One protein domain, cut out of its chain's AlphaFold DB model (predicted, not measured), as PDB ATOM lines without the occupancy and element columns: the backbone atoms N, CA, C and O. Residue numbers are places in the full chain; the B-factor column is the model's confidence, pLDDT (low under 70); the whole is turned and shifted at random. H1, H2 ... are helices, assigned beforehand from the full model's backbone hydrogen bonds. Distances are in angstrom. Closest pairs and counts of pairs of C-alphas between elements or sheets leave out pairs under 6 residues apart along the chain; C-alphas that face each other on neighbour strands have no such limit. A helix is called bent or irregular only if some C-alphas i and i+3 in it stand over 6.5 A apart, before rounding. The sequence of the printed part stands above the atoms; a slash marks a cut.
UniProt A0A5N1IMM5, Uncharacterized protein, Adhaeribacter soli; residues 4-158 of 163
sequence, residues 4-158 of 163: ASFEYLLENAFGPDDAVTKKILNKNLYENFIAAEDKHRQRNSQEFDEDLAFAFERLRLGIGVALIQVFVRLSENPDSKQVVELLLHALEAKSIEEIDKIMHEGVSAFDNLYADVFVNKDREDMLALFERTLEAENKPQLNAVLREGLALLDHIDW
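AT A GLANCE: This is residues 4 to 158 of the 163 residues of an uncharacterized protein of Adhaeribacter soli (UniProt A0A5N1IMM5). One long helix, H4, runs through the middle, and shorter helices pack round it: H1, H5, the hairpin of H8 and H9, and H3 along its first part. H2 folds back on H1 and H6 on H5, while residues 41 to 47, at the turn from H3 to H4, stick out at one end. The printed part has 155 residues with nine named helices, H1 to H9 in chain order, and no named strand; the class is all helix. H4, H8 and H9 form an up-and-down bundle, each running against the one before it. The whole is compact, with a radius of gyration of the C-alphas of 15.5 A, and spans 50 by 33 by 27 A, only just elongated.

HOW THE PARTS SIT: H1, residues 4 to 14, forms a helical hairpin with H2, residues 19 to 25, closest at the C-alphas of Leu 10 and Thr 21, 5.8 A. H2 and H3, residues 29 to 43, meet only through their link. H4, residues 50 to 75, is the hub, touching six helices. Its residues 51 to 62 alone touch H3 in a hairpin, with C-alphas 33 and 55 4.8 A apart. Its residues 63 to 70 alone touch H1 at a steep tilt of 40 degrees, the same way, closest at the C-alphas of Ala 13 and Val 70, 5.1 A. H5, residues 78 to 90, forms a hairpin with H4, with C-alphas 65 and 84 5.7 A apart, and another with H6, residues 96 to 105, with C-alphas 90 and 99 5.1 A apart. H7, residues 111 to 114, touches H5, closest at the C-alphas of Leu 113 and Ser 80, 5.9 A. H8, residues 121 to 134, touches H4 at a shallow tilt of 15 degrees, opposite ways, closest at the C-alphas of Phe 130 and Gly 64, 5.8 A. H9, residues 139 to 155, forms a hairpin with H8, with C-alphas 129 and 145 6.0 A apart. In H1, H2, H3, H4, H6, H8 and H9 every O i to N i+4 pair is within hydrogen-bond range; in H5 6 of 9 are, and H7 is too short for one.

IN THESE COORDINATES: H1 begins at C-alpha 4, (38.078, 56.157, 50.970). H4 is 36.3 A long, from (19.604, 38.455, 51.034) to (45.194, 47.491, 26.976). H3 is 21.4 A, H8 20.2 A and H9 24.5 A long. H7 is only just irregular: C-alphas 111 and 114 are 6.6 A apart. H9 ends at C-alpha 155, (53.391, 51.131, 40.405).

THE WHOLE: The two C-alphas farthest apart, of Arg 43 and Val 119, are 49.9 A apart. The printed part has no cut and no long link. Mean pLDDT of the printed part is 92.3; residues 116 and 118 are under 70.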
ATOM      1  N   ALA A   4      37.040  55.340  51.601       94.38
ATOM      2  CA  ALA A   4      38.078  56.157  50.970       94.38
ATOM      3  C   ALA A   4      39.017  55.344  50.061       94.38
ATOM      4  O   ALA A   4      39.452  55.828  49.026       94.38
ATOM      5  N   SER A   5      39.327  54.090  50.416       94.31
ATOM      6  CA  SER A   5      40.130  53.225  49.540       94.31
ATOM      7  C   SER A   5      39.371  52.826  48.273       94.31
ATOM      8  O   SER A   5      39.978  52.671  47.219       94.31
ATOM      9  N   PHE A   6      38.057  52.630  48.386       95.88
ATOM     10  CA  PHE A   6      37.198  52.331  47.245       95.88
ATOM     11  C   PHE A   6      37.023  53.557  46.338       95.88
ATOM     12  O   PHE A   6      37.128  53.437  45.121       95.88
ATOM     13  N   GLU A   7      36.838  54.736  46.930       96.19
ATOM     14  CA  GLU A   7      36.824  56.017  46.226       96.19
ATOM     15  C   GLU A   7      38.133  56.248  45.471       96.19
ATOM     16  O   GLU A   7      38.103  56.409  44.257       96.19
ATOM     17  N   TYR A   8      39.282  56.119  46.139       95.19
ATOM     18  CA  TYR A   8      40.591  56.271  45.499       95.19
ATOM     19  C   TYR A   8      40.793  55.300  44.323       95.19
ATOM     20  O   TYR A   8      41.356  55.686  43.299       95.19
ATOM     21  N   LEU A   9      40.294  54.058  44.416       95.69
ATOM     22  CA  LEU A   9      40.322  53.112  43.294       95.69
ATOM     23  C   LEU A   9      39.498  53.631  42.096       95.69
ATOM     24  O   LEU A   9      39.967  53.568  40.961       95.69
ATOM     25  N   LEU A  10      38.292  54.155  42.331       96.38
ATOM     26  CA  LEU A  10      37.436  54.714  41.275       96.38
ATOM     27  C   LEU A  10      38.046  55.965  40.638       96.38
ATOM     28  O   LEU A  10      38.055  56.088  39.412       96.38
ATOM     29  N   GLU A  11      38.580  56.870  41.456       95.06
ATOM     30  CA  GLU A  11      39.239  58.086  40.985       95.06
ATOM     31  C   GLU A  11      40.460  57.759  40.127       95.06
ATOM     32  O   GLU A  11      40.657  58.375  39.084       95.06
ATOM     33  N   ASN A  12      41.243  56.748  40.504       93.44
ATOM     34  CA  ASN A  12      42.358  56.292  39.683       93.44
ATOM     35  C   ASN A  12      41.909  55.563  38.422       93.44
ATOM     36  O   ASN A  12      42.647  55.582  37.445       93.44
ATOM     37  N   ALA A  13      40.735  54.934  38.408       93.69
ATOM     38  CA  ALA A  13      40.217  54.246  37.232       93.69
ATOM     39  C   ALA A  13      39.674  55.227  36.176       93.69
ATOM     40  O   ALA A  13      40.069  55.151  35.008       93.69
ATOM     41  N   PHE A  14      38.816  56.169  36.577       93.88
ATOM     42  CA  PHE A  14      38.078  57.060  35.666       93.88
ATOM     43  C   PHE A  14      38.462  58.543  35.780       93.88
ATOM     44  O   PHE A  14      38.280  59.298  34.829       93.88
ATOM     45  N   GLY A  15      38.988  58.967  36.928       93.25
ATOM     46  CA  GLY A  15      39.200  60.367  37.295       93.25
ATOM     47  C   GLY A  15      38.202  60.849  38.362       93.25
ATOM     48  O   GLY A  15      37.062  60.375  38.400       93.25
ATOM     49  N   PRO A  16      38.583  61.815  39.218       91.19
ATOM     50  CA  PRO A  16      37.737  62.296  40.319       91.19
ATOM     51  C   PRO A  16      36.480  63.035  39.843       91.19
ATOM     52  O   PRO A  16      35.421  62.969  40.467       91.19
ATOM     53  N   ASP A  17      36.565  63.710  38.695       92.94
ATOM     54  CA  ASP A  17      35.452  64.483  38.143       92.94
ATOM     55  C   ASP A  17      34.578  63.727  37.140       92.94
ATOM     56  O   ASP A  17      33.573  64.284  36.677       92.94
ATOM     57  N   ASP A  18      34.923  62.475  36.845       96.31
ATOM     58  CA  ASP A  18      34.228  61.663  35.856       96.31
ATOM     59  C   ASP A  18      32.780  61.343  36.270       96.31
ATOM     60  O   ASP A  18      32.437  61.179  37.448       96.31
ATOM     61  N   ALA A  19      31.895  61.270  35.273       96.19
ATOM     62  CA  ALA A  19      30.477  61.016  35.496       96.19
ATOM     63  C   ALA A  19      30.224  59.618  36.082       96.19
ATOM     64  O   ALA A  19      29.318  59.464  36.906       96.19
ATOM     65  N   VAL A  20      31.015  58.613  35.692       95.56
ATOM     66  CA  VAL A  20      30.937  57.248  36.217       95.56
ATOM     67  C   VAL A  20      31.392  57.217  37.671       95.56
ATOM     68  O   VAL A  20      30.650  56.693  38.503       95.56
ATOM     69  N   THR A  21      32.521  57.856  38.004       96.44
ATOM     70  CA  THR A  21      32.992  58.003  39.397       96.44
ATOM     71  C   THR A  21      31.890  58.576  40.279       96.44
ATOM     72  O   THR A  21      31.444  57.932  41.229       96.44
ATOM     73  N   LYS A  22      31.350  59.742  39.905       96.81
ATOM     74  CA  LYS A  22      30.271  60.411  40.650       96.81
ATOM     75  C   LYS A  22      29.029  59.530  40.768       96.81
ATOM     76  O   LYS A  22      28.425  59.443  41.837       96.81
ATOM     77  N   LYS A  23      28.639  58.852  39.685       96.56
ATOM     78  CA  LYS A  23      27.478  57.954  39.672       96.56
ATOM     79  C   LYS A  23      27.654  56.779  40.637       96.56
ATOM     80  O   LYS A  23      26.697  56.443  41.330       96.56
ATOM     81  N   ILE A  24      28.834  56.159  40.685       96.62
ATOM     82  CA  ILE A  24      29.109  55.020  41.572       96.62
ATOM     83  C   ILE A  24      29.204  55.478  43.030       96.62
ATOM     84  O   ILE A  24      28.566  54.864  43.885       96.62
ATOM     85  N   LEU A  25      29.910  56.576  43.317       95.94
ATOM     86  CA  LEU A  25      30.018  57.120  44.676       95.94
ATOM     87  C   LEU A  25      28.645  57.487  45.254       95.94
ATOM     88  O   LEU A  25      28.333  57.123  46.383       95.94
ATOM     89  N   ASN A  26      27.758  58.075  44.445       96.75
ATOM     90  CA  ASN A  26      26.385  58.388  44.858       96.75
ATOM     91  C   ASN A  26      25.549  57.153  45.248       96.75
ATOM     92  O   ASN A  26      24.514  57.298  45.902       96.75
ATOM     93  N   LYS A  27      25.961  55.936  44.862       96.19
ATOM     94  CA  LYS A  27      25.297  54.693  45.282       96.19
ATOM     95  C   LYS A  27      25.693  54.258  46.699       96.19
ATOM     96  O   LYS A  27      25.013  53.384  47.229       96.19
ATOM     97  N   ASN A  28      26.735  54.840  47.308       96.38
ATOM     98  CA  ASN A  28      27.221  54.523  48.663       96.38
ATOM     99  C   ASN A  28      27.450  53.014  48.884       96.38
ATOM    100  O   ASN A  28      26.993  52.433  49.868       96.38
ATOM    101  N   LEU A  29      28.074  52.336  47.912       97.00
ATOM    102  CA  LEU A  29      28.174  50.869  47.890       97.00
ATOM    103  C   LEU A  29      28.870  50.307  49.134       97.00
ATOM    104  O   LEU A  29      28.412  49.320  49.708       97.00
ATOM    105  N   TYR A  30      29.958  50.952  49.560       96.00
ATOM    106  CA  TYR A  30      30.731  50.514  50.713       96.00
ATOM    107  C   TYR A  30      29.928  50.685  52.007       96.00
ATOM    108  O   TYR A  30      29.807  49.749  52.795       96.00
ATOM    109  N   GLU A  31      29.329  51.855  52.213       96.44
ATOM    110  CA  GLU A  31      28.511  52.176  53.382       96.44
ATOM    111  C   GLU A  31      27.285  51.269  53.476       96.44
ATOM    112  O   GLU A  31      26.976  50.771  54.558       96.44
ATOM    113  N   ASN A  32      26.617  51.006  52.349       97.12
ATOM    114  CA  ASN A  32      25.480  50.092  52.292       97.12
ATOM    115  C   ASN A  32      25.882  48.675  52.713       97.12
ATOM    116  O   ASN A  32      25.160  48.036  53.478       97.12
ATOM    117  N   PHE A  33      27.045  48.196  52.259       97.31
ATOM    118  CA  PHE A  33      27.575  46.900  52.673       97.31
ATOM    119  C   PHE A  33      27.886  46.854  54.177       97.31
ATOM    120  O   PHE A  33      27.478  45.909  54.850       97.31
ATOM    121  N   ILE A  34      28.534  47.883  54.734       96.19
ATOM    122  CA  ILE A  34      28.806  47.959  56.181       96.19
ATOM    123  C   ILE A  34      27.504  47.988  56.991       96.19
ATOM    124  O   ILE A  34      27.372  47.252  57.968       96.19
ATOM    125  N   ALA A  35      26.516  48.780  56.568       96.31
ATOM    126  CA  ALA A  35      25.218  48.843  57.231       96.31
ATOM    127  C   ALA A  35      24.488  47.488  57.204       96.31
ATOM    128  O   ALA A  35      23.898  47.083  58.210       96.31
ATOM    129  N   ALA A  36      24.549  46.764  56.080       96.06
ATOM    130  CA  ALA A  36      23.981  45.425  55.962       96.06
ATOM    131  C   ALA A  36      24.715  44.408  56.856       96.06
ATOM    132  O   ALA A  36      24.065  43.624  57.549       96.06
ATOM    133  N   GLU A  37      26.050  44.459  56.910       94.62
ATOM    134  CA  GLU A  37      26.877  43.594  57.765       94.62
ATOM    135  C   GLU A  37      26.562  43.818  59.254       94.62
ATOM    136  O   GLU A  37      26.400  42.863  60.018       94.62
ATOM    137  N   ASP A  38      26.407  45.073  59.675       94.69
ATOM    138  CA  ASP A  38      26.061  45.407  61.055       94.69
ATOM    139  C   ASP A  38      24.634  44.980  61.415       94.69
ATOM    140  O   ASP A  38      24.415  44.417  62.491       94.69
ATOM    141  N   LYS A  39      23.667  45.163  60.505       94.69
ATOM    142  CA  LYS A  39      22.292  44.664  60.673       94.69
ATOM    143  C   LYS A  39      22.256  43.136  60.770       94.69
ATOM    144  O   LYS A  39      21.516  42.595  61.594       94.69
ATOM    145  N   HIS A  40      23.041  42.430  59.956       93.69
ATOM    146  CA  HIS A  40      23.182  40.975  60.032       93.69
ATOM    147  C   HIS A  40      23.712  40.542  61.403       93.69
ATOM    148  O   HIS A  40      23.086  39.741  62.099       93.69
ATOM    149  N   ARG A  41      24.816  41.158  61.844       91.62
ATOM    150  CA  ARG A  41      25.449  40.883  63.141       91.62
ATOM    151  C   ARG A  41      24.486  41.098  64.310       91.62
ATOM    152  O   ARG A  41      24.437  40.278  65.217       91.62
ATOM    153  N   GLN A  42      23.700  42.175  64.285       92.12
ATOM    154  CA  GLN A  42      22.732  42.494  65.342       92.12
ATOM    155  C   GLN A  42      21.584  41.483  65.441       92.12
ATOM    156  O   GLN A  42      21.063  41.261  66.533       92.12
ATOM    157  N   ARG A  43      21.193  40.854  64.325       89.69
ATOM    158  CA  ARG A  43      20.139  39.831  64.311       89.69
ATOM    159  C   ARG A  43      20.549  38.539  65.022       89.69
ATOM    160  O   ARG A  43      19.660  37.781  65.395       89.69
ATOM    161  N   ASN A  44      21.850  38.289  65.226       79.75
ATOM    162  CA  ASN A  44      22.382  37.045  65.803       79.75
ATOM    163  C   ASN A  44      21.801  35.770  65.145       79.75
ATOM    164  O   ASN A  44      21.642  34.744  65.808       79.75
ATOM    165  N   SER A  45      21.460  35.837  63.854       78.62
ATOM    166  CA  SER A  45      20.942  34.707  63.077       78.62
ATOM    167  C   SER A  45      22.061  34.107  62.229       78.62
ATOM    168  O   SER A  45      22.908  34.839  61.725       78.62
ATOM    169  N   GLN A  46      22.065  32.782  62.077       78.19
ATOM    170  CA  GLN A  46      22.932  32.080  61.118       78.19
ATOM    171  C   GLN A  46      22.247  31.866  59.761       78.19
ATOM    172  O   GLN A  46      22.793  31.193  58.891       78.19
ATOM    173  N   GLU A  47      21.034  32.389  59.589       87.25
ATOM    174  CA  GLU A  47      20.299  32.287  58.334       87.25
ATOM    175  C   GLU A  47      20.929  33.156  57.244       87.25
ATOM    176  O   GLU A  47      21.561  34.182  57.514       87.25
ATOM    177  N   PHE A  48      20.722  32.730  55.999       87.44
ATOM    178  CA  PHE A  48      21.099  33.506  54.829       87.44
ATOM    179  C   PHE A  48      20.409  34.874  54.840       87.44
ATOM    180  O   PHE A  48      19.240  35.002  55.207       87.44
ATOM    181  N   ASP A  49      21.153  35.895  54.433       93.88
ATOM    182  CA  ASP A  49      20.728  37.284  54.498       93.88
ATOM    183  C   ASP A  49      20.840  37.926  53.119       93.88
ATOM    184  O   ASP A  49      21.908  38.387  52.716       93.88
ATOM    185  N   GLU A  50      19.718  37.931  52.400       94.50
ATOM    186  CA  GLU A  50      19.604  38.455  51.034       94.50
ATOM    187  C   GLU A  50      20.082  39.910  50.928       94.50
ATOM    188  O   GLU A  50      20.807  40.249  49.995       94.50
ATOM    189  N   ASP A  51      19.756  40.756  51.915       95.06
ATOM    190  CA  ASP A  51      20.187  42.160  51.957       95.06
ATOM    191  C   ASP A  51      21.723  42.275  51.992       95.06
ATOM    192  O   ASP A  51      22.313  43.107  51.300       95.06
ATOM    193  N   LEU A  52      22.375  41.440  52.811       96.44
ATOM    194  CA  LEU A  52      23.831  41.417  52.950       96.44
ATOM    195  C   LEU A  52      24.494  40.855  51.694       96.44
ATOM    196  O   LEU A  52      25.460  41.444  51.208       96.44
ATOM    197  N   ALA A  53      23.971  39.750  51.163       96.56
ATOM    198  CA  ALA A  53      24.474  39.142  49.939       96.56
ATOM    199  C   ALA A  53      24.377  40.122  48.759       96.56
ATOM    200  O   ALA A  53      25.349  40.315  48.032       96.56
ATOM    201  N   PHE A  54      23.251  40.825  48.621       97.81
ATOM    202  CA  PHE A  54      23.068  41.806  47.558       97.81
ATOM    203  C   PHE A  54      23.982  43.023  47.737       97.81
ATOM    204  O   PHE A  54      24.602  43.477  46.778       97.81
ATOM    205  N   ALA A  55      24.125  43.545  48.959       97.94
ATOM    206  CA  ALA A  55      25.042  44.653  49.220       97.94
ATOM    207  C   ALA A  55      26.508  44.272  48.943       97.94
ATOM    208  O   ALA A  55      27.257  45.079  48.385       97.94
ATOM    209  N   PHE A  56      26.902  43.042  49.286       97.88
ATOM    210  CA  PHE A  56      28.216  42.492  48.957       97.88
ATOM    211  C   PHE A  56      28.421  42.408  47.442       97.88
ATOM    212  O   PHE A  56      29.426  42.912  46.943       97.88
ATOM    213  N   GLU A  57      27.452  41.854  46.712       98.00
ATOM    214  CA  GLU A  57      27.536  41.698  45.259       98.00
ATOM    215  C   GLU A  57      27.695  43.046  44.550       98.00
ATOM    216  O   GLU A  57      28.538  43.214  43.671       98.00
ATOM    217  N   ARG A  58      26.955  44.070  44.985       98.00
ATOM    218  CA  ARG A  58      27.089  45.413  44.409       98.00
ATOM    219  C   ARG A  58      28.449  46.041  44.691       98.00
ATOM    220  O   ARG A  58      28.990  46.711  43.814       98.00
ATOM    221  N   LEU A  59      29.005  45.846  45.889       97.94
ATOM    222  CA  LEU A  59      30.358  46.308  46.203       97.94
ATOM    223  C   LEU A  59      31.401  45.571  45.348       97.94
ATOM    224  O   LEU A  59      32.298  46.213  44.803       97.94
ATOM    225  N   ARG A  60      31.250  44.252  45.186       97.81
ATOM    226  CA  ARG A  60      32.086  43.411  44.319       97.81
ATOM    227  C   ARG A  60      32.063  43.901  42.871       97.81
ATOM    228  O   ARG A  60      33.126  44.131  42.301       97.81
ATOM    229  N   LEU A  61      30.878  44.175  42.320       97.69
ATOM    230  CA  LEU A  61      30.721  44.781  40.993       97.69
ATOM    231  C   LEU A  61      31.384  46.158  40.904       97.69
ATOM    232  O   LEU A  61      32.097  46.422  39.945       97.69
ATOM    233  N   GLY A  62      31.192  47.028  41.900       97.62
ATOM    234  CA  GLY A  62      31.817  48.354  41.922       97.62
ATOM    235  C   GLY A  62      33.347  48.294  41.874       97.62
ATOM    236  O   GLY A  62      33.969  49.068  41.149       97.62
ATOM    237  N   ILE A  63      33.954  47.353  42.604       97.81
ATOM    238  CA  ILE A  63      35.402  47.095  42.553       97.81
ATOM    239  C   ILE A  63      35.792  46.546  41.175       97.81
ATOM    240  O   ILE A  63      36.747  47.036  40.573       97.81
ATOM    241  N   GLY A  64      35.026  45.588  40.645       97.38
ATOM    242  CA  GLY A  64      35.257  45.002  39.324       97.38
ATOM    243  C   GLY A  64      35.241  46.039  38.198       97.38
ATOM    244  O   GLY A  64      36.147  46.041  37.371       97.38
ATOM    245  N   VAL A  65      34.275  46.968  38.210       97.44
ATOM    246  CA  VAL A  65      34.182  48.093  37.261       97.44
ATOM    247  C   VAL A  65      35.468  48.917  37.254       97.44
ATOM    248  O   VAL A  65      35.976  49.263  36.190       97.44
ATOM    249  N   ALA A  66      36.002  49.239  38.431       96.94
ATOM    250  CA  ALA A  66      37.198  50.061  38.525       96.94
ATOM    251  C   ALA A  66      38.449  49.320  38.023       96.94
ATOM    252  O   ALA A  66      39.215  49.881  37.243       96.94
ATOM    253  N   LEU A  67      38.629  48.050  38.405       96.31
ATOM    254  CA  LEU A  67      39.772  47.243  37.963       96.31
ATOM    255  C   LEU A  67      39.761  47.018  36.449       96.31
ATOM    256  O   LEU A  67      40.785  47.199  35.790       96.31
ATOM    257  N   ILE A  68      38.600  46.694  35.869       94.94
ATOM    258  CA  ILE A  68      38.519  46.486  34.422       94.94
ATOM    259  C   ILE A  68      38.687  47.796  33.648       94.94
ATOM    260  O   ILE A  68      39.277  47.804  32.573       94.94
ATOM    261  N   GLN A  69      38.253  48.929  34.202       94.81
ATOM    262  CA  GLN A  69      38.523  50.230  33.599       94.81
ATOM    263  C   GLN A  69      40.025  50.555  33.593       94.81
ATOM    264  O   GLN A  69      40.531  51.089  32.605       94.81
ATOM    265  N   VAL A  70      40.751  50.226  34.664       93.38
ATOM    266  CA  VAL A  70      42.215  50.357  34.681       93.38
ATOM    267  C   VAL A  70      42.833  49.467  33.608       93.38
ATOM    268  O   VAL A  70      43.638  49.946  32.814       93.38
ATOM    269  N   PHE A  71      42.393  48.212  33.511       92.12
ATOM    270  CA  PHE A  71      42.827  47.305  32.452       92.12
ATOM    271  C   PHE A  71      42.589  47.882  31.046       92.12
ATOM    272  O   PHE A  71      43.501  47.873  30.228       92.12
ATOM    273  N   VAL A  72      41.406  48.444  30.777       90.50
ATOM    274  CA  VAL A  72      41.067  49.092  29.495       90.50
ATOM    275  C   VAL A  72      42.028  50.231  29.164       90.50
ATOM    276  O   VAL A  72      42.420  50.398  28.011       90.50
ATOM    277  N   ARG A  73      42.417  51.025  30.167       88.69
ATOM    278  CA  ARG A  73      43.387  52.109  29.977       88.69
ATOM    279  C   ARG A  73      44.781  51.591  29.632       88.69
ATOM    280  O   ARG A  73      45.489  52.268  28.901       88.69
ATOM    281  N   LEU A  74      45.155  50.413  30.130       87.88
ATOM    282  CA  LEU A  74      46.435  49.768  29.826       87.88
ATOM    283  C   LEU A  74      46.421  48.999  28.492       87.88
ATOM    284  O   LEU A  74      47.463  48.828  27.858       87.88
ATOM    285  N   SER A  75      45.276  48.437  28.095       81.50
ATOM    286  CA  SER A  75      45.194  47.491  26.976       81.50
ATOM    287  C   SER A  75      45.109  48.148  25.604       81.50
ATOM    288  O   SER A  75      45.388  47.468  24.620       81.50
ATOM    289  N   GLU A  76      44.714  49.425  25.533       73.31
ATOM    290  CA  GLU A  76      44.288  50.114  24.300       73.31
ATOM    291  C   GLU A  76      43.224  49.340  23.496       73.31
ATOM    292  O   GLU A  76      42.909  49.683  22.355       73.31
ATOM    293  N   ASN A  77      42.631  48.301  24.090       75.00
ATOM    294  CA  ASN A  77      41.725  47.397  23.413       75.00
ATOM    295  C   ASN A  77      40.293  47.941  23.556       75.00
ATOM    296  O   ASN A  77      39.736  47.959  24.663       75.00
ATOM    297  N   PRO A  78      39.665  48.394  22.455       72.88
ATOM    298  CA  PRO A  78      38.338  48.989  22.509       72.88
ATOM    299  C   PRO A  78      37.255  47.984  22.916       72.88
ATOM    300  O   PRO A  78      36.268  48.396  23.524       72.88
ATOM    301  N   ASP A  79      37.442  46.688  22.656       80.06
ATOM    302  CA  ASP A  79      36.463  45.647  22.986       80.06
ATOM    303  C   ASP A  79      36.380  45.409  24.497       80.06
ATOM    304  O   ASP A  79      35.315  45.084  25.019       80.06
ATOM    305  N   SER A  80      37.458  45.695  25.233       84.25
ATOM    306  CA  SER A  80      37.475  45.611  26.700       84.25
ATOM    307  C   SER A  80      36.504  46.607  27.363       84.25
ATOM    308  O   SER A  80      36.064  46.388  28.492       84.25
ATOM    309  N   LYS A  81      36.095  47.678  26.658       89.31
ATOM    310  CA  LYS A  81      35.082  48.633  27.150       89.31
ATOM    311  C   LYS A  81      33.700  48.001  27.300       89.31
ATOM    312  O   LYS A  81      32.940  48.425  28.164       89.31
ATOM    313  N   GLN A  82      33.391  46.968  26.514       91.88
ATOM    314  CA  GLN A  82      32.104  46.271  26.596       91.88
ATOM    315  C   GLN A  82      31.913  45.617  27.971       91.88
ATOM    316  O   GLN A  82      30.802  45.586  28.494       91.88
ATOM    317  N   VAL A  83      33.002  45.162  28.603       93.19
ATOM    318  CA  VAL A  83      32.958  44.602  29.960       93.19
ATOM    319  C   VAL A  83      32.684  45.691  30.998       93.19
ATOM    320  O   VAL A  83      31.870  45.479  31.894       93.19
ATOM    321  N   VAL A  84      33.284  46.880  30.860       95.00
ATOM    322  CA  VAL A  84      32.971  48.032  31.730       95.00
ATOM    323  C   VAL A  84      31.475  48.352  31.658       95.00
ATOM    324  O   VAL A  84      30.816  48.484  32.689       95.00
ATOM    325  N   GLU A  85      30.922  48.444  30.447       95.12
ATOM    326  CA  GLU A  85      29.504  48.745  30.220       95.12
ATOM    327  C   GLU A  85      28.580  47.668  30.799       95.12
ATOM    328  O   GLU A  85      27.586  47.996  31.453       95.12
ATOM    329  N   LEU A  86      28.935  46.392  30.622       96.00
ATOM    330  CA  LEU A  86      28.203  45.261  31.184       96.00
ATOM    331  C   LEU A  86      28.133  45.333  32.714       96.00
ATOM    332  O   LEU A  86      27.050  45.227  33.290       96.00
ATOM    333  N   LEU A  87      29.270  45.559  33.379       97.00
ATOM    334  CA  LEU A  87      29.324  45.652  34.839       97.00
ATOM    335  C   LEU A  87      28.584  46.892  35.361       97.00
ATOM    336  O   LEU A  87      27.894  46.825  36.379       97.00
ATOM    337  N   LEU A  88      28.673  48.022  34.651       97.31
ATOM    338  CA  LEU A  88      27.903  49.224  34.975       97.31
ATOM    339  C   LEU A  88      26.396  48.993  34.843       97.31
ATOM    340  O   LEU A  88      25.634  49.526  35.650       97.31
ATOM    341  N   HIS A  89      25.966  48.206  33.856       97.50
ATOM    342  CA  HIS A  89      24.574  47.803  33.704       97.50
ATOM    343  C   HIS A  89      24.138  46.867  34.838       97.50
ATOM    344  O   HIS A  89      23.107  47.117  35.462       97.50
ATOM    345  N   ALA A  90      24.953  45.865  35.185       97.62
ATOM    346  CA  ALA A  90      24.701  44.974  36.318       97.62
ATOM    347  C   ALA A  90      24.579  45.744  37.647       97.62
ATOM    348  O   ALA A  90      23.755  45.413  38.493       97.62
ATOM    349  N   LEU A  91      25.319  46.843  37.822       97.38
ATOM    350  CA  LEU A  91      25.248  47.679  39.024       97.38
ATOM    351  C   LEU A  91      23.906  48.437  39.192       97.38
ATOM    352  O   LEU A  91      23.609  48.961  40.280       97.38
ATOM    353  N   GLU A  92      23.095  48.518  38.132       97.50
ATOM    354  CA  GLU A  92      21.727  49.058  38.162       97.50
ATOM    355  C   GLU A  92      20.662  48.022  38.538       97.50
ATOM    356  O   GLU A  92      19.526  48.409  38.827       97.50
ATOM    357  N   ALA A  93      21.024  46.739  38.583       97.81
ATOM    358  CA  ALA A  93      20.132  45.664  38.983       97.81
ATOM    359  C   ALA A  93      19.566  45.874  40.396       97.81
ATOM    360  O   ALA A  93      20.160  46.532  41.262       97.81
ATOM    361  N   LYS A  94      18.391  45.292  40.628       96.56
ATOM    362  CA  LYS A  94      17.627  45.384  41.878       96.56
ATOM    363  C   LYS A  94      17.684  44.110  42.715       96.56
ATOM    364  O   LYS A  94      17.188  44.132  43.839       96.56
ATOM    365  N   SER A  95      18.269  43.037  42.189       97.38
ATOM    366  CA  SER A  95      18.484  41.779  42.904       97.38
ATOM    367  C   SER A  95      19.716  41.038  42.379       97.38
ATOM    368  O   SER A  95      20.258  41.396  41.332       97.38
ATOM    369  N   ILE A  96      20.152  40.006  43.105       97.25
ATOM    370  CA  ILE A  96      21.269  39.142  42.694       97.25
ATOM    371  C   ILE A  96      20.901  38.370  41.423       97.25
ATOM    372  O   ILE A  96      21.702  38.288  40.506       97.25
ATOM    373  N   GLU A  97      19.660  37.900  41.298       97.69
ATOM    374  CA  GLU A  97      19.205  37.160  40.116       97.69
ATOM    375  C   GLU A  97      19.230  38.027  38.851       97.69
ATOM    376  O   GLU A  97      19.501  37.535  37.756       97.69
ATOM    377  N   GLU A  98      18.938  39.324  38.986       98.12
ATOM    378  CA  GLU A  98      19.043  40.269  37.876       98.12
ATOM    379  C   GLU A  98      20.511  40.543  37.513       98.12
ATOM    380  O   GLU A  98      20.824  40.615  36.325       98.12
ATOM    381  N   ILE A  99      21.414  40.609  38.502       97.62
ATOM    382  CA  ILE A  99      22.866  40.664  38.267       97.62
ATOM    383  C   ILE A  99      23.311  39.422  37.497       97.62
ATOM    384  O   ILE A  99      23.874  39.554  36.414       97.62
ATOM    385  N   ASP A 100      23.004  38.228  38.003       96.31
ATOM    386  CA  ASP A 100      23.398  36.956  37.394       96.31
ATOM    387  C   ASP A 100      22.887  36.839  35.959       96.31
ATOM    388  O   ASP A 100      23.621  36.425  35.061       96.31
ATOM    389  N   LYS A 101      21.642  37.261  35.718       97.69
ATOM    390  CA  LYS A 101      21.062  37.296  34.378       97.69
ATOM    391  C   LYS A 101      21.851  38.217  33.446       97.69
ATOM    392  O   LYS A 101      22.201  37.789  32.349       97.69
ATOM    393  N   ILE A 102      22.135  39.451  33.870       97.12
ATOM    394  CA  ILE A 102      22.906  40.413  33.068       97.12
ATOM    395  C   ILE A 102      24.301  39.851  32.771       97.12
ATOM    396  O   ILE A 102      24.730  39.850  31.619       97.12
ATOM    397  N   MET A 103      24.984  39.318  33.787       94.50
ATOM    398  CA  MET A 103      26.327  38.749  33.655       94.50
ATOM    399  C   MET A 103      26.355  37.544  32.710       94.50
ATOM    400  O   MET A 103      27.258  37.430  31.884       94.50
ATOM    401  N   HIS A 104      25.347  36.672  32.784       94.31
ATOM    402  CA  HIS A 104      25.223  35.510  31.909       94.31
ATOM    403  C   HIS A 104      24.958  35.903  30.450       94.31
ATOM    404  O   HIS A 104      25.600  35.376  29.543       94.31
ATOM    405  N   GLU A 105      24.048  36.850  30.211       93.62
ATOM    406  CA  GLU A 105      23.753  37.365  28.866       93.62
ATOM    407  C   GLU A 105      24.971  38.070  28.243       93.62
ATOM    408  O   GLU A 105      25.166  38.021  27.028       93.62
ATOM    409  N   GLY A 106      25.815  38.686  29.074       89.12
ATOM    410  CA  GLY A 106      27.025  39.388  28.664       89.12
ATOM    411  C   GLY A 106      28.297  38.541  28.596       89.12
ATOM    412  O   GLY A 106      29.359  39.110  28.353       89.12
ATOM    413  N   VAL A 107      28.232  37.215  28.782       88.19
ATOM    414  CA  VAL A 107      29.434  36.363  28.916       88.19
ATOM    415  C   VAL A 107      30.425  36.521  27.754       88.19
ATOM    416  O   VAL A 107      31.630  36.571  27.970       88.19
ATOM    417  N   SER A 108      29.923  36.719  26.529       88.81
ATOM    418  CA  SER A 108      30.766  36.903  25.338       88.81
ATOM    419  C   SER A 108      31.641  38.163  25.369       88.81
ATOM    420  O   SER A 108      32.638  38.230  24.657       88.81
ATOM    421  N   ALA A 109      31.305  39.164  26.193       87.88
ATOM    422  CA  ALA A 109      32.140  40.354  26.350       87.88
ATOM    423  C   ALA A 109      33.474  40.024  27.049       87.88
ATOM    424  O   ALA A 109      34.476  40.694  26.801       87.88
ATOM    425  N   PHE A 110      33.508  38.982  27.888       87.56
ATOM    426  CA  PHE A 110      34.707  38.571  28.623       87.56
ATOM    427  C   PHE A 110      35.723  37.823  27.757       87.56
ATOM    428  O   PHE A 110      36.917  37.890  28.043       87.56
ATOM    429  N   ASP A 111      35.283  37.170  26.677       84.62
ATOM    430  CA  ASP A 111      36.153  36.368  25.805       84.62
ATOM    431  C   ASP A 111      37.301  37.201  25.201       84.62
ATOM    432  O   ASP A 111      38.404  36.698  24.978       84.62
ATOM    433  N   ASN A 112      37.072  38.502  24.994       78.75
ATOM    434  CA  ASN A 112      38.033  39.408  24.365       78.75
ATOM    435  C   ASN A 112      39.092  39.970  25.329       78.75
ATOM    436  O   ASN A 112      40.065  40.567  24.870       78.75
ATOM    437  N   LEU A 113      38.948  39.779  26.648       82.56
ATOM    438  CA  LEU A 113      39.905  40.318  27.628       82.56
ATOM    439  C   LEU A 113      41.288  39.657  27.534       82.56
ATOM    440  O   LEU A 113      42.302  40.277  27.850       82.56
ATOM    441  N   TYR A 114      41.341  38.411  27.064       77.56
ATOM    442  CA  TYR A 114      42.560  37.602  27.063       77.56
ATOM    443  C   TYR A 114      43.421  37.756  25.805       77.56
ATOM    444  O   TYR A 114      44.544  37.253  25.783       77.56
ATOM    445  N   ALA A 115      42.926  38.437  24.765       73.44
ATOM    446  CA  ALA A 115      43.578  38.468  23.455       73.44
ATOM    447  C   ALA A 115      44.996  39.073  23.492       73.44
ATOM    448  O   ALA A 115      45.878  38.593  22.783       73.44
ATOM    449  N   ASP A 116      45.239  40.052  24.375       63.59
ATOM    450  CA  ASP A 116      46.482  40.838  24.392       63.59
ATOM    451  C   ASP A 116      47.192  40.863  25.760       63.59
ATOM    452  O   ASP A 116      48.167  41.601  25.951       63.59
ATOM    453  N   VAL A 117      46.730  40.072  26.737       70.81
ATOM    454  CA  VAL A 117      47.183  40.205  28.134       70.81
ATOM    455  C   VAL A 117      48.679  39.904  28.304       70.81
ATOM    456  O   VAL A 117      49.377  40.620  29.014       70.81
ATOM    457  N   PHE A 118      49.207  38.920  27.569       66.56
ATOM    458  CA  PHE A 118      50.553  38.362  27.775       66.56
ATOM    459  C   PHE A 118      51.717  39.272  27.355       66.56
ATOM    460  O   PHE A 118      52.879  38.906  27.529       66.56
ATOM    461  N   VAL A 119      51.437  40.437  26.771       75.44
ATOM    462  CA  VAL A 119      52.481  41.364  26.302       75.44
ATOM    463  C   VAL A 119      52.879  42.370  27.390       75.44
ATOM    464  O   VAL A 119      53.952  42.962  27.308       75.44
ATOM    465  N   ASN A 120      52.057  42.547  28.429       82.62
ATOM    466  CA  ASN A 120      52.316  43.505  29.502       82.62
ATOM    467  C   ASN A 120      51.941  42.907  30.866       82.62
ATOM    468  O   ASN A 120      50.798  42.513  31.090       82.62
ATOM    469  N   LYS A 121      52.911  42.881  31.786       88.12
ATOM    470  CA  LYS A 121      52.748  42.307  33.124       88.12
ATOM    471  C   LYS A 121      51.680  43.020  33.961       88.12
ATOM    472  O   LYS A 121      50.917  42.347  34.644       88.12
ATOM    473  N   ASP A 122      51.582  44.342  33.880       89.88
ATOM    474  CA  ASP A 122      50.588  45.107  34.640       89.88
ATOM    475  C   ASP A 122      49.168  44.807  34.144       89.88
ATOM    476  O   ASP A 122      48.225  44.759  34.933       89.88
ATOM    477  N   ARG A 123      49.009  44.529  32.840       89.38
ATOM    478  CA  ARG A 123      47.735  44.065  32.262       89.38
ATOM    479  C   ARG A 123      47.340  42.693  32.783       89.38
ATOM    480  O   ARG A 123      46.180  42.498  33.137       89.38
ATOM    481  N   GLU A 124      48.290  41.764  32.822       90.94
ATOM    482  CA  GLU A 124      48.079  40.422  33.369       90.94
ATOM    483  C   GLU A 124      47.715  40.487  34.856       90.94
ATOM    484  O   GLU A 124      46.698  39.926  35.265       90.94
ATOM    485  N   ASP A 125      48.480  41.243  35.647       93.12
ATOM    486  CA  ASP A 125      48.248  41.400  37.082       93.12
ATOM    487  C   ASP A 125      46.883  42.073  37.357       93.12
ATOM    488  O   ASP A 125      46.159  41.663  38.270       93.12
ATOM    489  N   MET A 126      46.476  43.057  36.541       93.19
ATOM    490  CA  MET A 126      45.166  43.708  36.668       93.19
ATOM    491  C   MET A 126      44.007  42.779  36.283       93.19
ATOM    492  O   MET A 126      42.986  42.754  36.975       93.19
ATOM    493  N   LEU A 127      44.159  41.980  35.221       92.56
ATOM    494  CA  LEU A 127      43.146  40.995  34.834       92.56
ATOM    495  C   LEU A 127      43.004  39.896  35.900       92.56
ATOM    496  O   LEU A 127      41.887  39.552  36.275       92.56
ATOM    497  N   ALA A 128      44.112  39.430  36.477       94.44
ATOM    498  CA  ALA A 128      44.091  38.461  37.572       94.44
ATOM    499  C   ALA A 128      43.397  39.014  38.833       94.44
ATOM    500  O   ALA A 128      42.680  38.295  39.535       94.44
ATOM    501  N   LEU A 129      43.576  40.303  39.145       96.75
ATOM    502  CA  LEU A 129      42.831  40.962  40.225       96.75
ATOM    503  C   LEU A 129      41.336  41.053  39.918       96.75
ATOM    504  O   LEU A 129      40.512  40.864  40.819       96.75
ATOM    505  N   PHE A 130      40.979  41.320  38.663       95.81
ATOM    506  CA  PHE A 130      39.592  41.326  38.223       95.81
ATOM    507  C   PHE A 130      38.939  39.942  38.385       95.81
ATOM    508  O   PHE A 130      37.891  39.842  39.021       95.81
ATOM    509  N   GLU A 131      39.585  38.864  37.937       95.00
ATOM    510  CA  GLU A 131      39.104  37.483  38.121       95.00
ATOM    511  C   GLU A 131      38.895  37.146  39.602       95.00
ATOM    512  O   GLU A 131      37.815  36.722  40.011       95.00
ATOM    513  N   ARG A 132      39.882  37.460  40.448       97.50
ATOM    514  CA  ARG A 132      39.775  37.280  41.904       97.50
ATOM    515  C   ARG A 132      38.664  38.108  42.537       97.50
ATOM    516  O   ARG A 132      38.186  37.760  43.615       97.50
ATOM    517  N   THR A 133      38.267  39.213  41.909       97.06
ATOM    518  CA  THR A 133      37.101  39.990  42.343       97.06
ATOM    519  C   THR A 133      35.825  39.208  42.083       97.06
ATOM    520  O   THR A 133      34.994  39.131  42.980       97.06
ATOM    521  N   LEU A 134      35.681  38.596  40.903       94.62
ATOM    522  CA  LEU A 134      34.521  37.768  40.550       94.62
ATOM    523  C   LEU A 134      34.421  36.504  41.419       94.62
ATOM    524  O   LEU A 134      33.321  36.044  41.718       94.62
ATOM    525  N   GLU A 135      35.557  35.973  41.864       95.94
ATOM    526  CA  GLU A 135      35.633  34.807  42.751       95.94
ATOM    527  C   GLU A 135      35.534  35.157  44.242       95.94
ATOM    528  O   GLU A 135      35.457  34.264  45.084       95.94
ATOM    529  N   ALA A 136      35.553  36.441  44.612       97.12
ATOM    530  CA  ALA A 136      35.479  36.828  46.013       97.12
ATOM    531  C   ALA A 136      34.096  36.491  46.593       97.12
ATOM    532  O   ALA A 136      33.064  36.946  46.098       97.12
ATOM    533  N   GLU A 137      34.101  35.750  47.696       95.25
ATOM    534  CA  GLU A 137      32.931  35.280  48.445       95.25
ATOM    535  C   GLU A 137      32.764  36.026  49.776       95.25
ATOM    536  O   GLU A 137      31.762  35.873  50.474       95.25
ATOM    537  N   ASN A 138      33.774  36.797  50.194       94.00
ATOM    538  CA  ASN A 138      33.749  37.492  51.476       94.00
ATOM    539  C   ASN A 138      34.565  38.793  51.505       94.00
ATOM    540  O   ASN A 138      35.428  39.080  50.673       94.00
ATOM    541  N   LYS A 139      34.292  39.598  52.537       94.12
ATOM    542  CA  LYS A 139      34.935  40.896  52.782       94.12
ATOM    543  C   LYS A 139      36.469  40.817  52.877       94.12
ATOM    544  O   LYS A 139      37.121  41.688  52.301       94.12
ATOM    545  N   PRO A 140      37.089  39.849  53.585       95.75
ATOM    546  CA  PRO A 140      38.545  39.694  53.573       95.75
ATOM    547  C   PRO A 140      39.149  39.535  52.174       95.75
ATOM    548  O   PRO A 140      40.158  40.182  51.893       95.75
ATOM    549  N   GLN A 141      38.528  38.736  51.301       96.94
ATOM    550  CA  GLN A 141      38.983  38.552  49.920       96.94
ATOM    551  C   GLN A 141      38.873  39.851  49.111       96.94
ATOM    552  O   GLN A 141      39.871  40.277  48.532       96.94
ATOM    553  N   LEU A 142      37.731  40.552  49.160       95.62
ATOM    554  CA  LEU A 142      37.587  41.857  48.493       95.62
ATOM    555  C   LEU A 142      38.582  42.897  49.015       95.62
ATOM    556  O   LEU A 142      39.149  43.669  48.249       95.62
ATOM    557  N   ASN A 143      38.839  42.913  50.322       95.19
ATOM    558  CA  ASN A 143      39.831  43.813  50.901       95.19
ATOM    559  C   ASN A 143      41.253  43.502  50.419       95.19
ATOM    560  O   ASN A 143      42.059  44.425  50.307       95.19
ATOM    561  N   ALA A 144      41.577  42.225  50.186       96.44
ATOM    562  CA  ALA A 144      42.867  41.824  49.636       96.44
ATOM    563  C   ALA A 144      43.008  42.305  48.190       96.44
ATOM    564  O   ALA A 144      43.979  42.995  47.893       96.44
ATOM    565  N   VAL A 145      41.995  42.050  47.356       97.06
ATOM    566  CA  VAL A 145      41.907  42.562  45.979       97.06
ATOM    567  C   VAL A 145      42.078  44.077  45.947       97.06
ATOM    568  O   VAL A 145      42.943  44.576  45.242       97.06
ATOM    569  N   LEU A 146      41.308  44.818  46.748       95.38
ATOM    570  CA  LEU A 146      41.366  46.279  46.762       95.38
ATOM    571  C   LEU A 146      42.760  46.778  47.159       95.38
ATOM    572  O   LEU A 146      43.283  47.698  46.547       95.38
ATOM    573  N   ARG A 147      43.388  46.166  48.169       96.06
ATOM    574  CA  ARG A 147      44.733  46.560  48.612       96.06
ATOM    575  C   ARG A 147      45.778  46.298  47.532       96.06
ATOM    576  O   ARG A 147      46.655  47.128  47.335       96.06
ATOM    577  N   GLU A 148      45.703  45.146  46.883       96.31
ATOM    578  CA  GLU A 148      46.639  44.767  45.825       96.31
ATOM    579  C   GLU A 148      46.428  45.604  44.559       96.31
ATOM    580  O   GLU A 148      47.404  46.052  43.973       96.31
ATOM    581  N   GLY A 149      45.179  45.914  44.202       95.81
ATOM    582  CA  GLY A 149      44.857  46.822  43.101       95.81
ATOM    583  C   GLY A 149      45.372  48.238  43.335       95.81
ATOM    584  O   GLY A 149      45.970  48.817  42.436       95.81
ATOM    585  N   LEU A 150      45.226  48.778  44.551       95.25
ATOM    586  CA  LEU A 150      45.809  50.080  44.888       95.25
ATOM    587  C   LEU A 150      47.341  50.063  44.846       95.25
ATOM    588  O   LEU A 150      47.940  50.992  44.323       95.25
ATOM    589  N   ALA A 151      47.975  48.998  45.343       94.44
ATOM    590  CA  ALA A 151      49.426  48.865  45.251       94.44
ATOM    591  C   ALA A 151      49.900  48.798  43.791       94.44
ATOM    592  O   ALA A 151      50.913  49.401  43.454       94.44
ATOM    593  N   LEU A 152      49.165  48.100  42.918       93.56
ATOM    594  CA  LEU A 152      49.476  48.038  41.490       93.56
ATOM    595  C   LEU A 152      49.314  49.410  40.818       93.56
ATOM    596  O   LEU A 152      50.173  49.810  40.042       93.56
ATOM    597  N   LEU A 153      48.267  50.164  41.162       91.62
ATOM    598  CA  LEU A 153      48.062  51.528  40.665       91.62
ATOM    599  C   LEU A 153      49.216  52.474  40.997       91.62
ATOM    600  O   LEU A 153      49.602  53.264  40.141       91.62
ATOM    601  N   ASP A 154      49.783  52.362  42.199       88.56
ATOM    602  CA  ASP A 154      50.940  53.164  42.616       88.56
ATOM    603  C   ASP A 154      52.232  52.783  41.855       88.56
ATOM    604  O   ASP A 154      53.206  53.537  41.869       88.56
ATOM    605  N   HIS A 155      52.261  51.613  41.204       87.69
ATOM    606  CA  HIS A 155      53.391  51.131  40.405       87.69
ATOM    607  C   HIS A 155      53.266  51.419  38.905       87.69
ATOM    608  O   HIS A 155      54.293  51.470  38.228       87.69
ATOM    609  N   ILE A 156      52.047  51.599  38.391       85.81
ATOM    610  CA  ILE A 156      51.806  51.869  36.970       85.81
ATOM    611  C   ILE A 156      52.341  53.259  36.611       85.81
ATOM    612  O   ILE A 156      51.914  54.274  37.166       85.81
ATOM    613  N   ASP A 157      53.244  53.307  35.630       77.50
ATOM    614  CA  ASP A 157      53.692  54.557  35.018       77.50
ATOM    615  C   ASP A 157      52.693  54.999  33.942       77.50
ATOM    616  O   ASP A 157      52.715  54.547  32.795       77.50
ATOM    617  N   TRP A 158      51.775  55.877  34.342       77.69
ATOM    618  CA  TRP A 158      50.736  56.406  33.464       77.69
ATOM    619  C   TRP A 158      51.265  57.363  32.392       77.69
ATOM    620  O   TRP A 158      50.627  57.495  31.345       77.69
TER     621      TRP A 158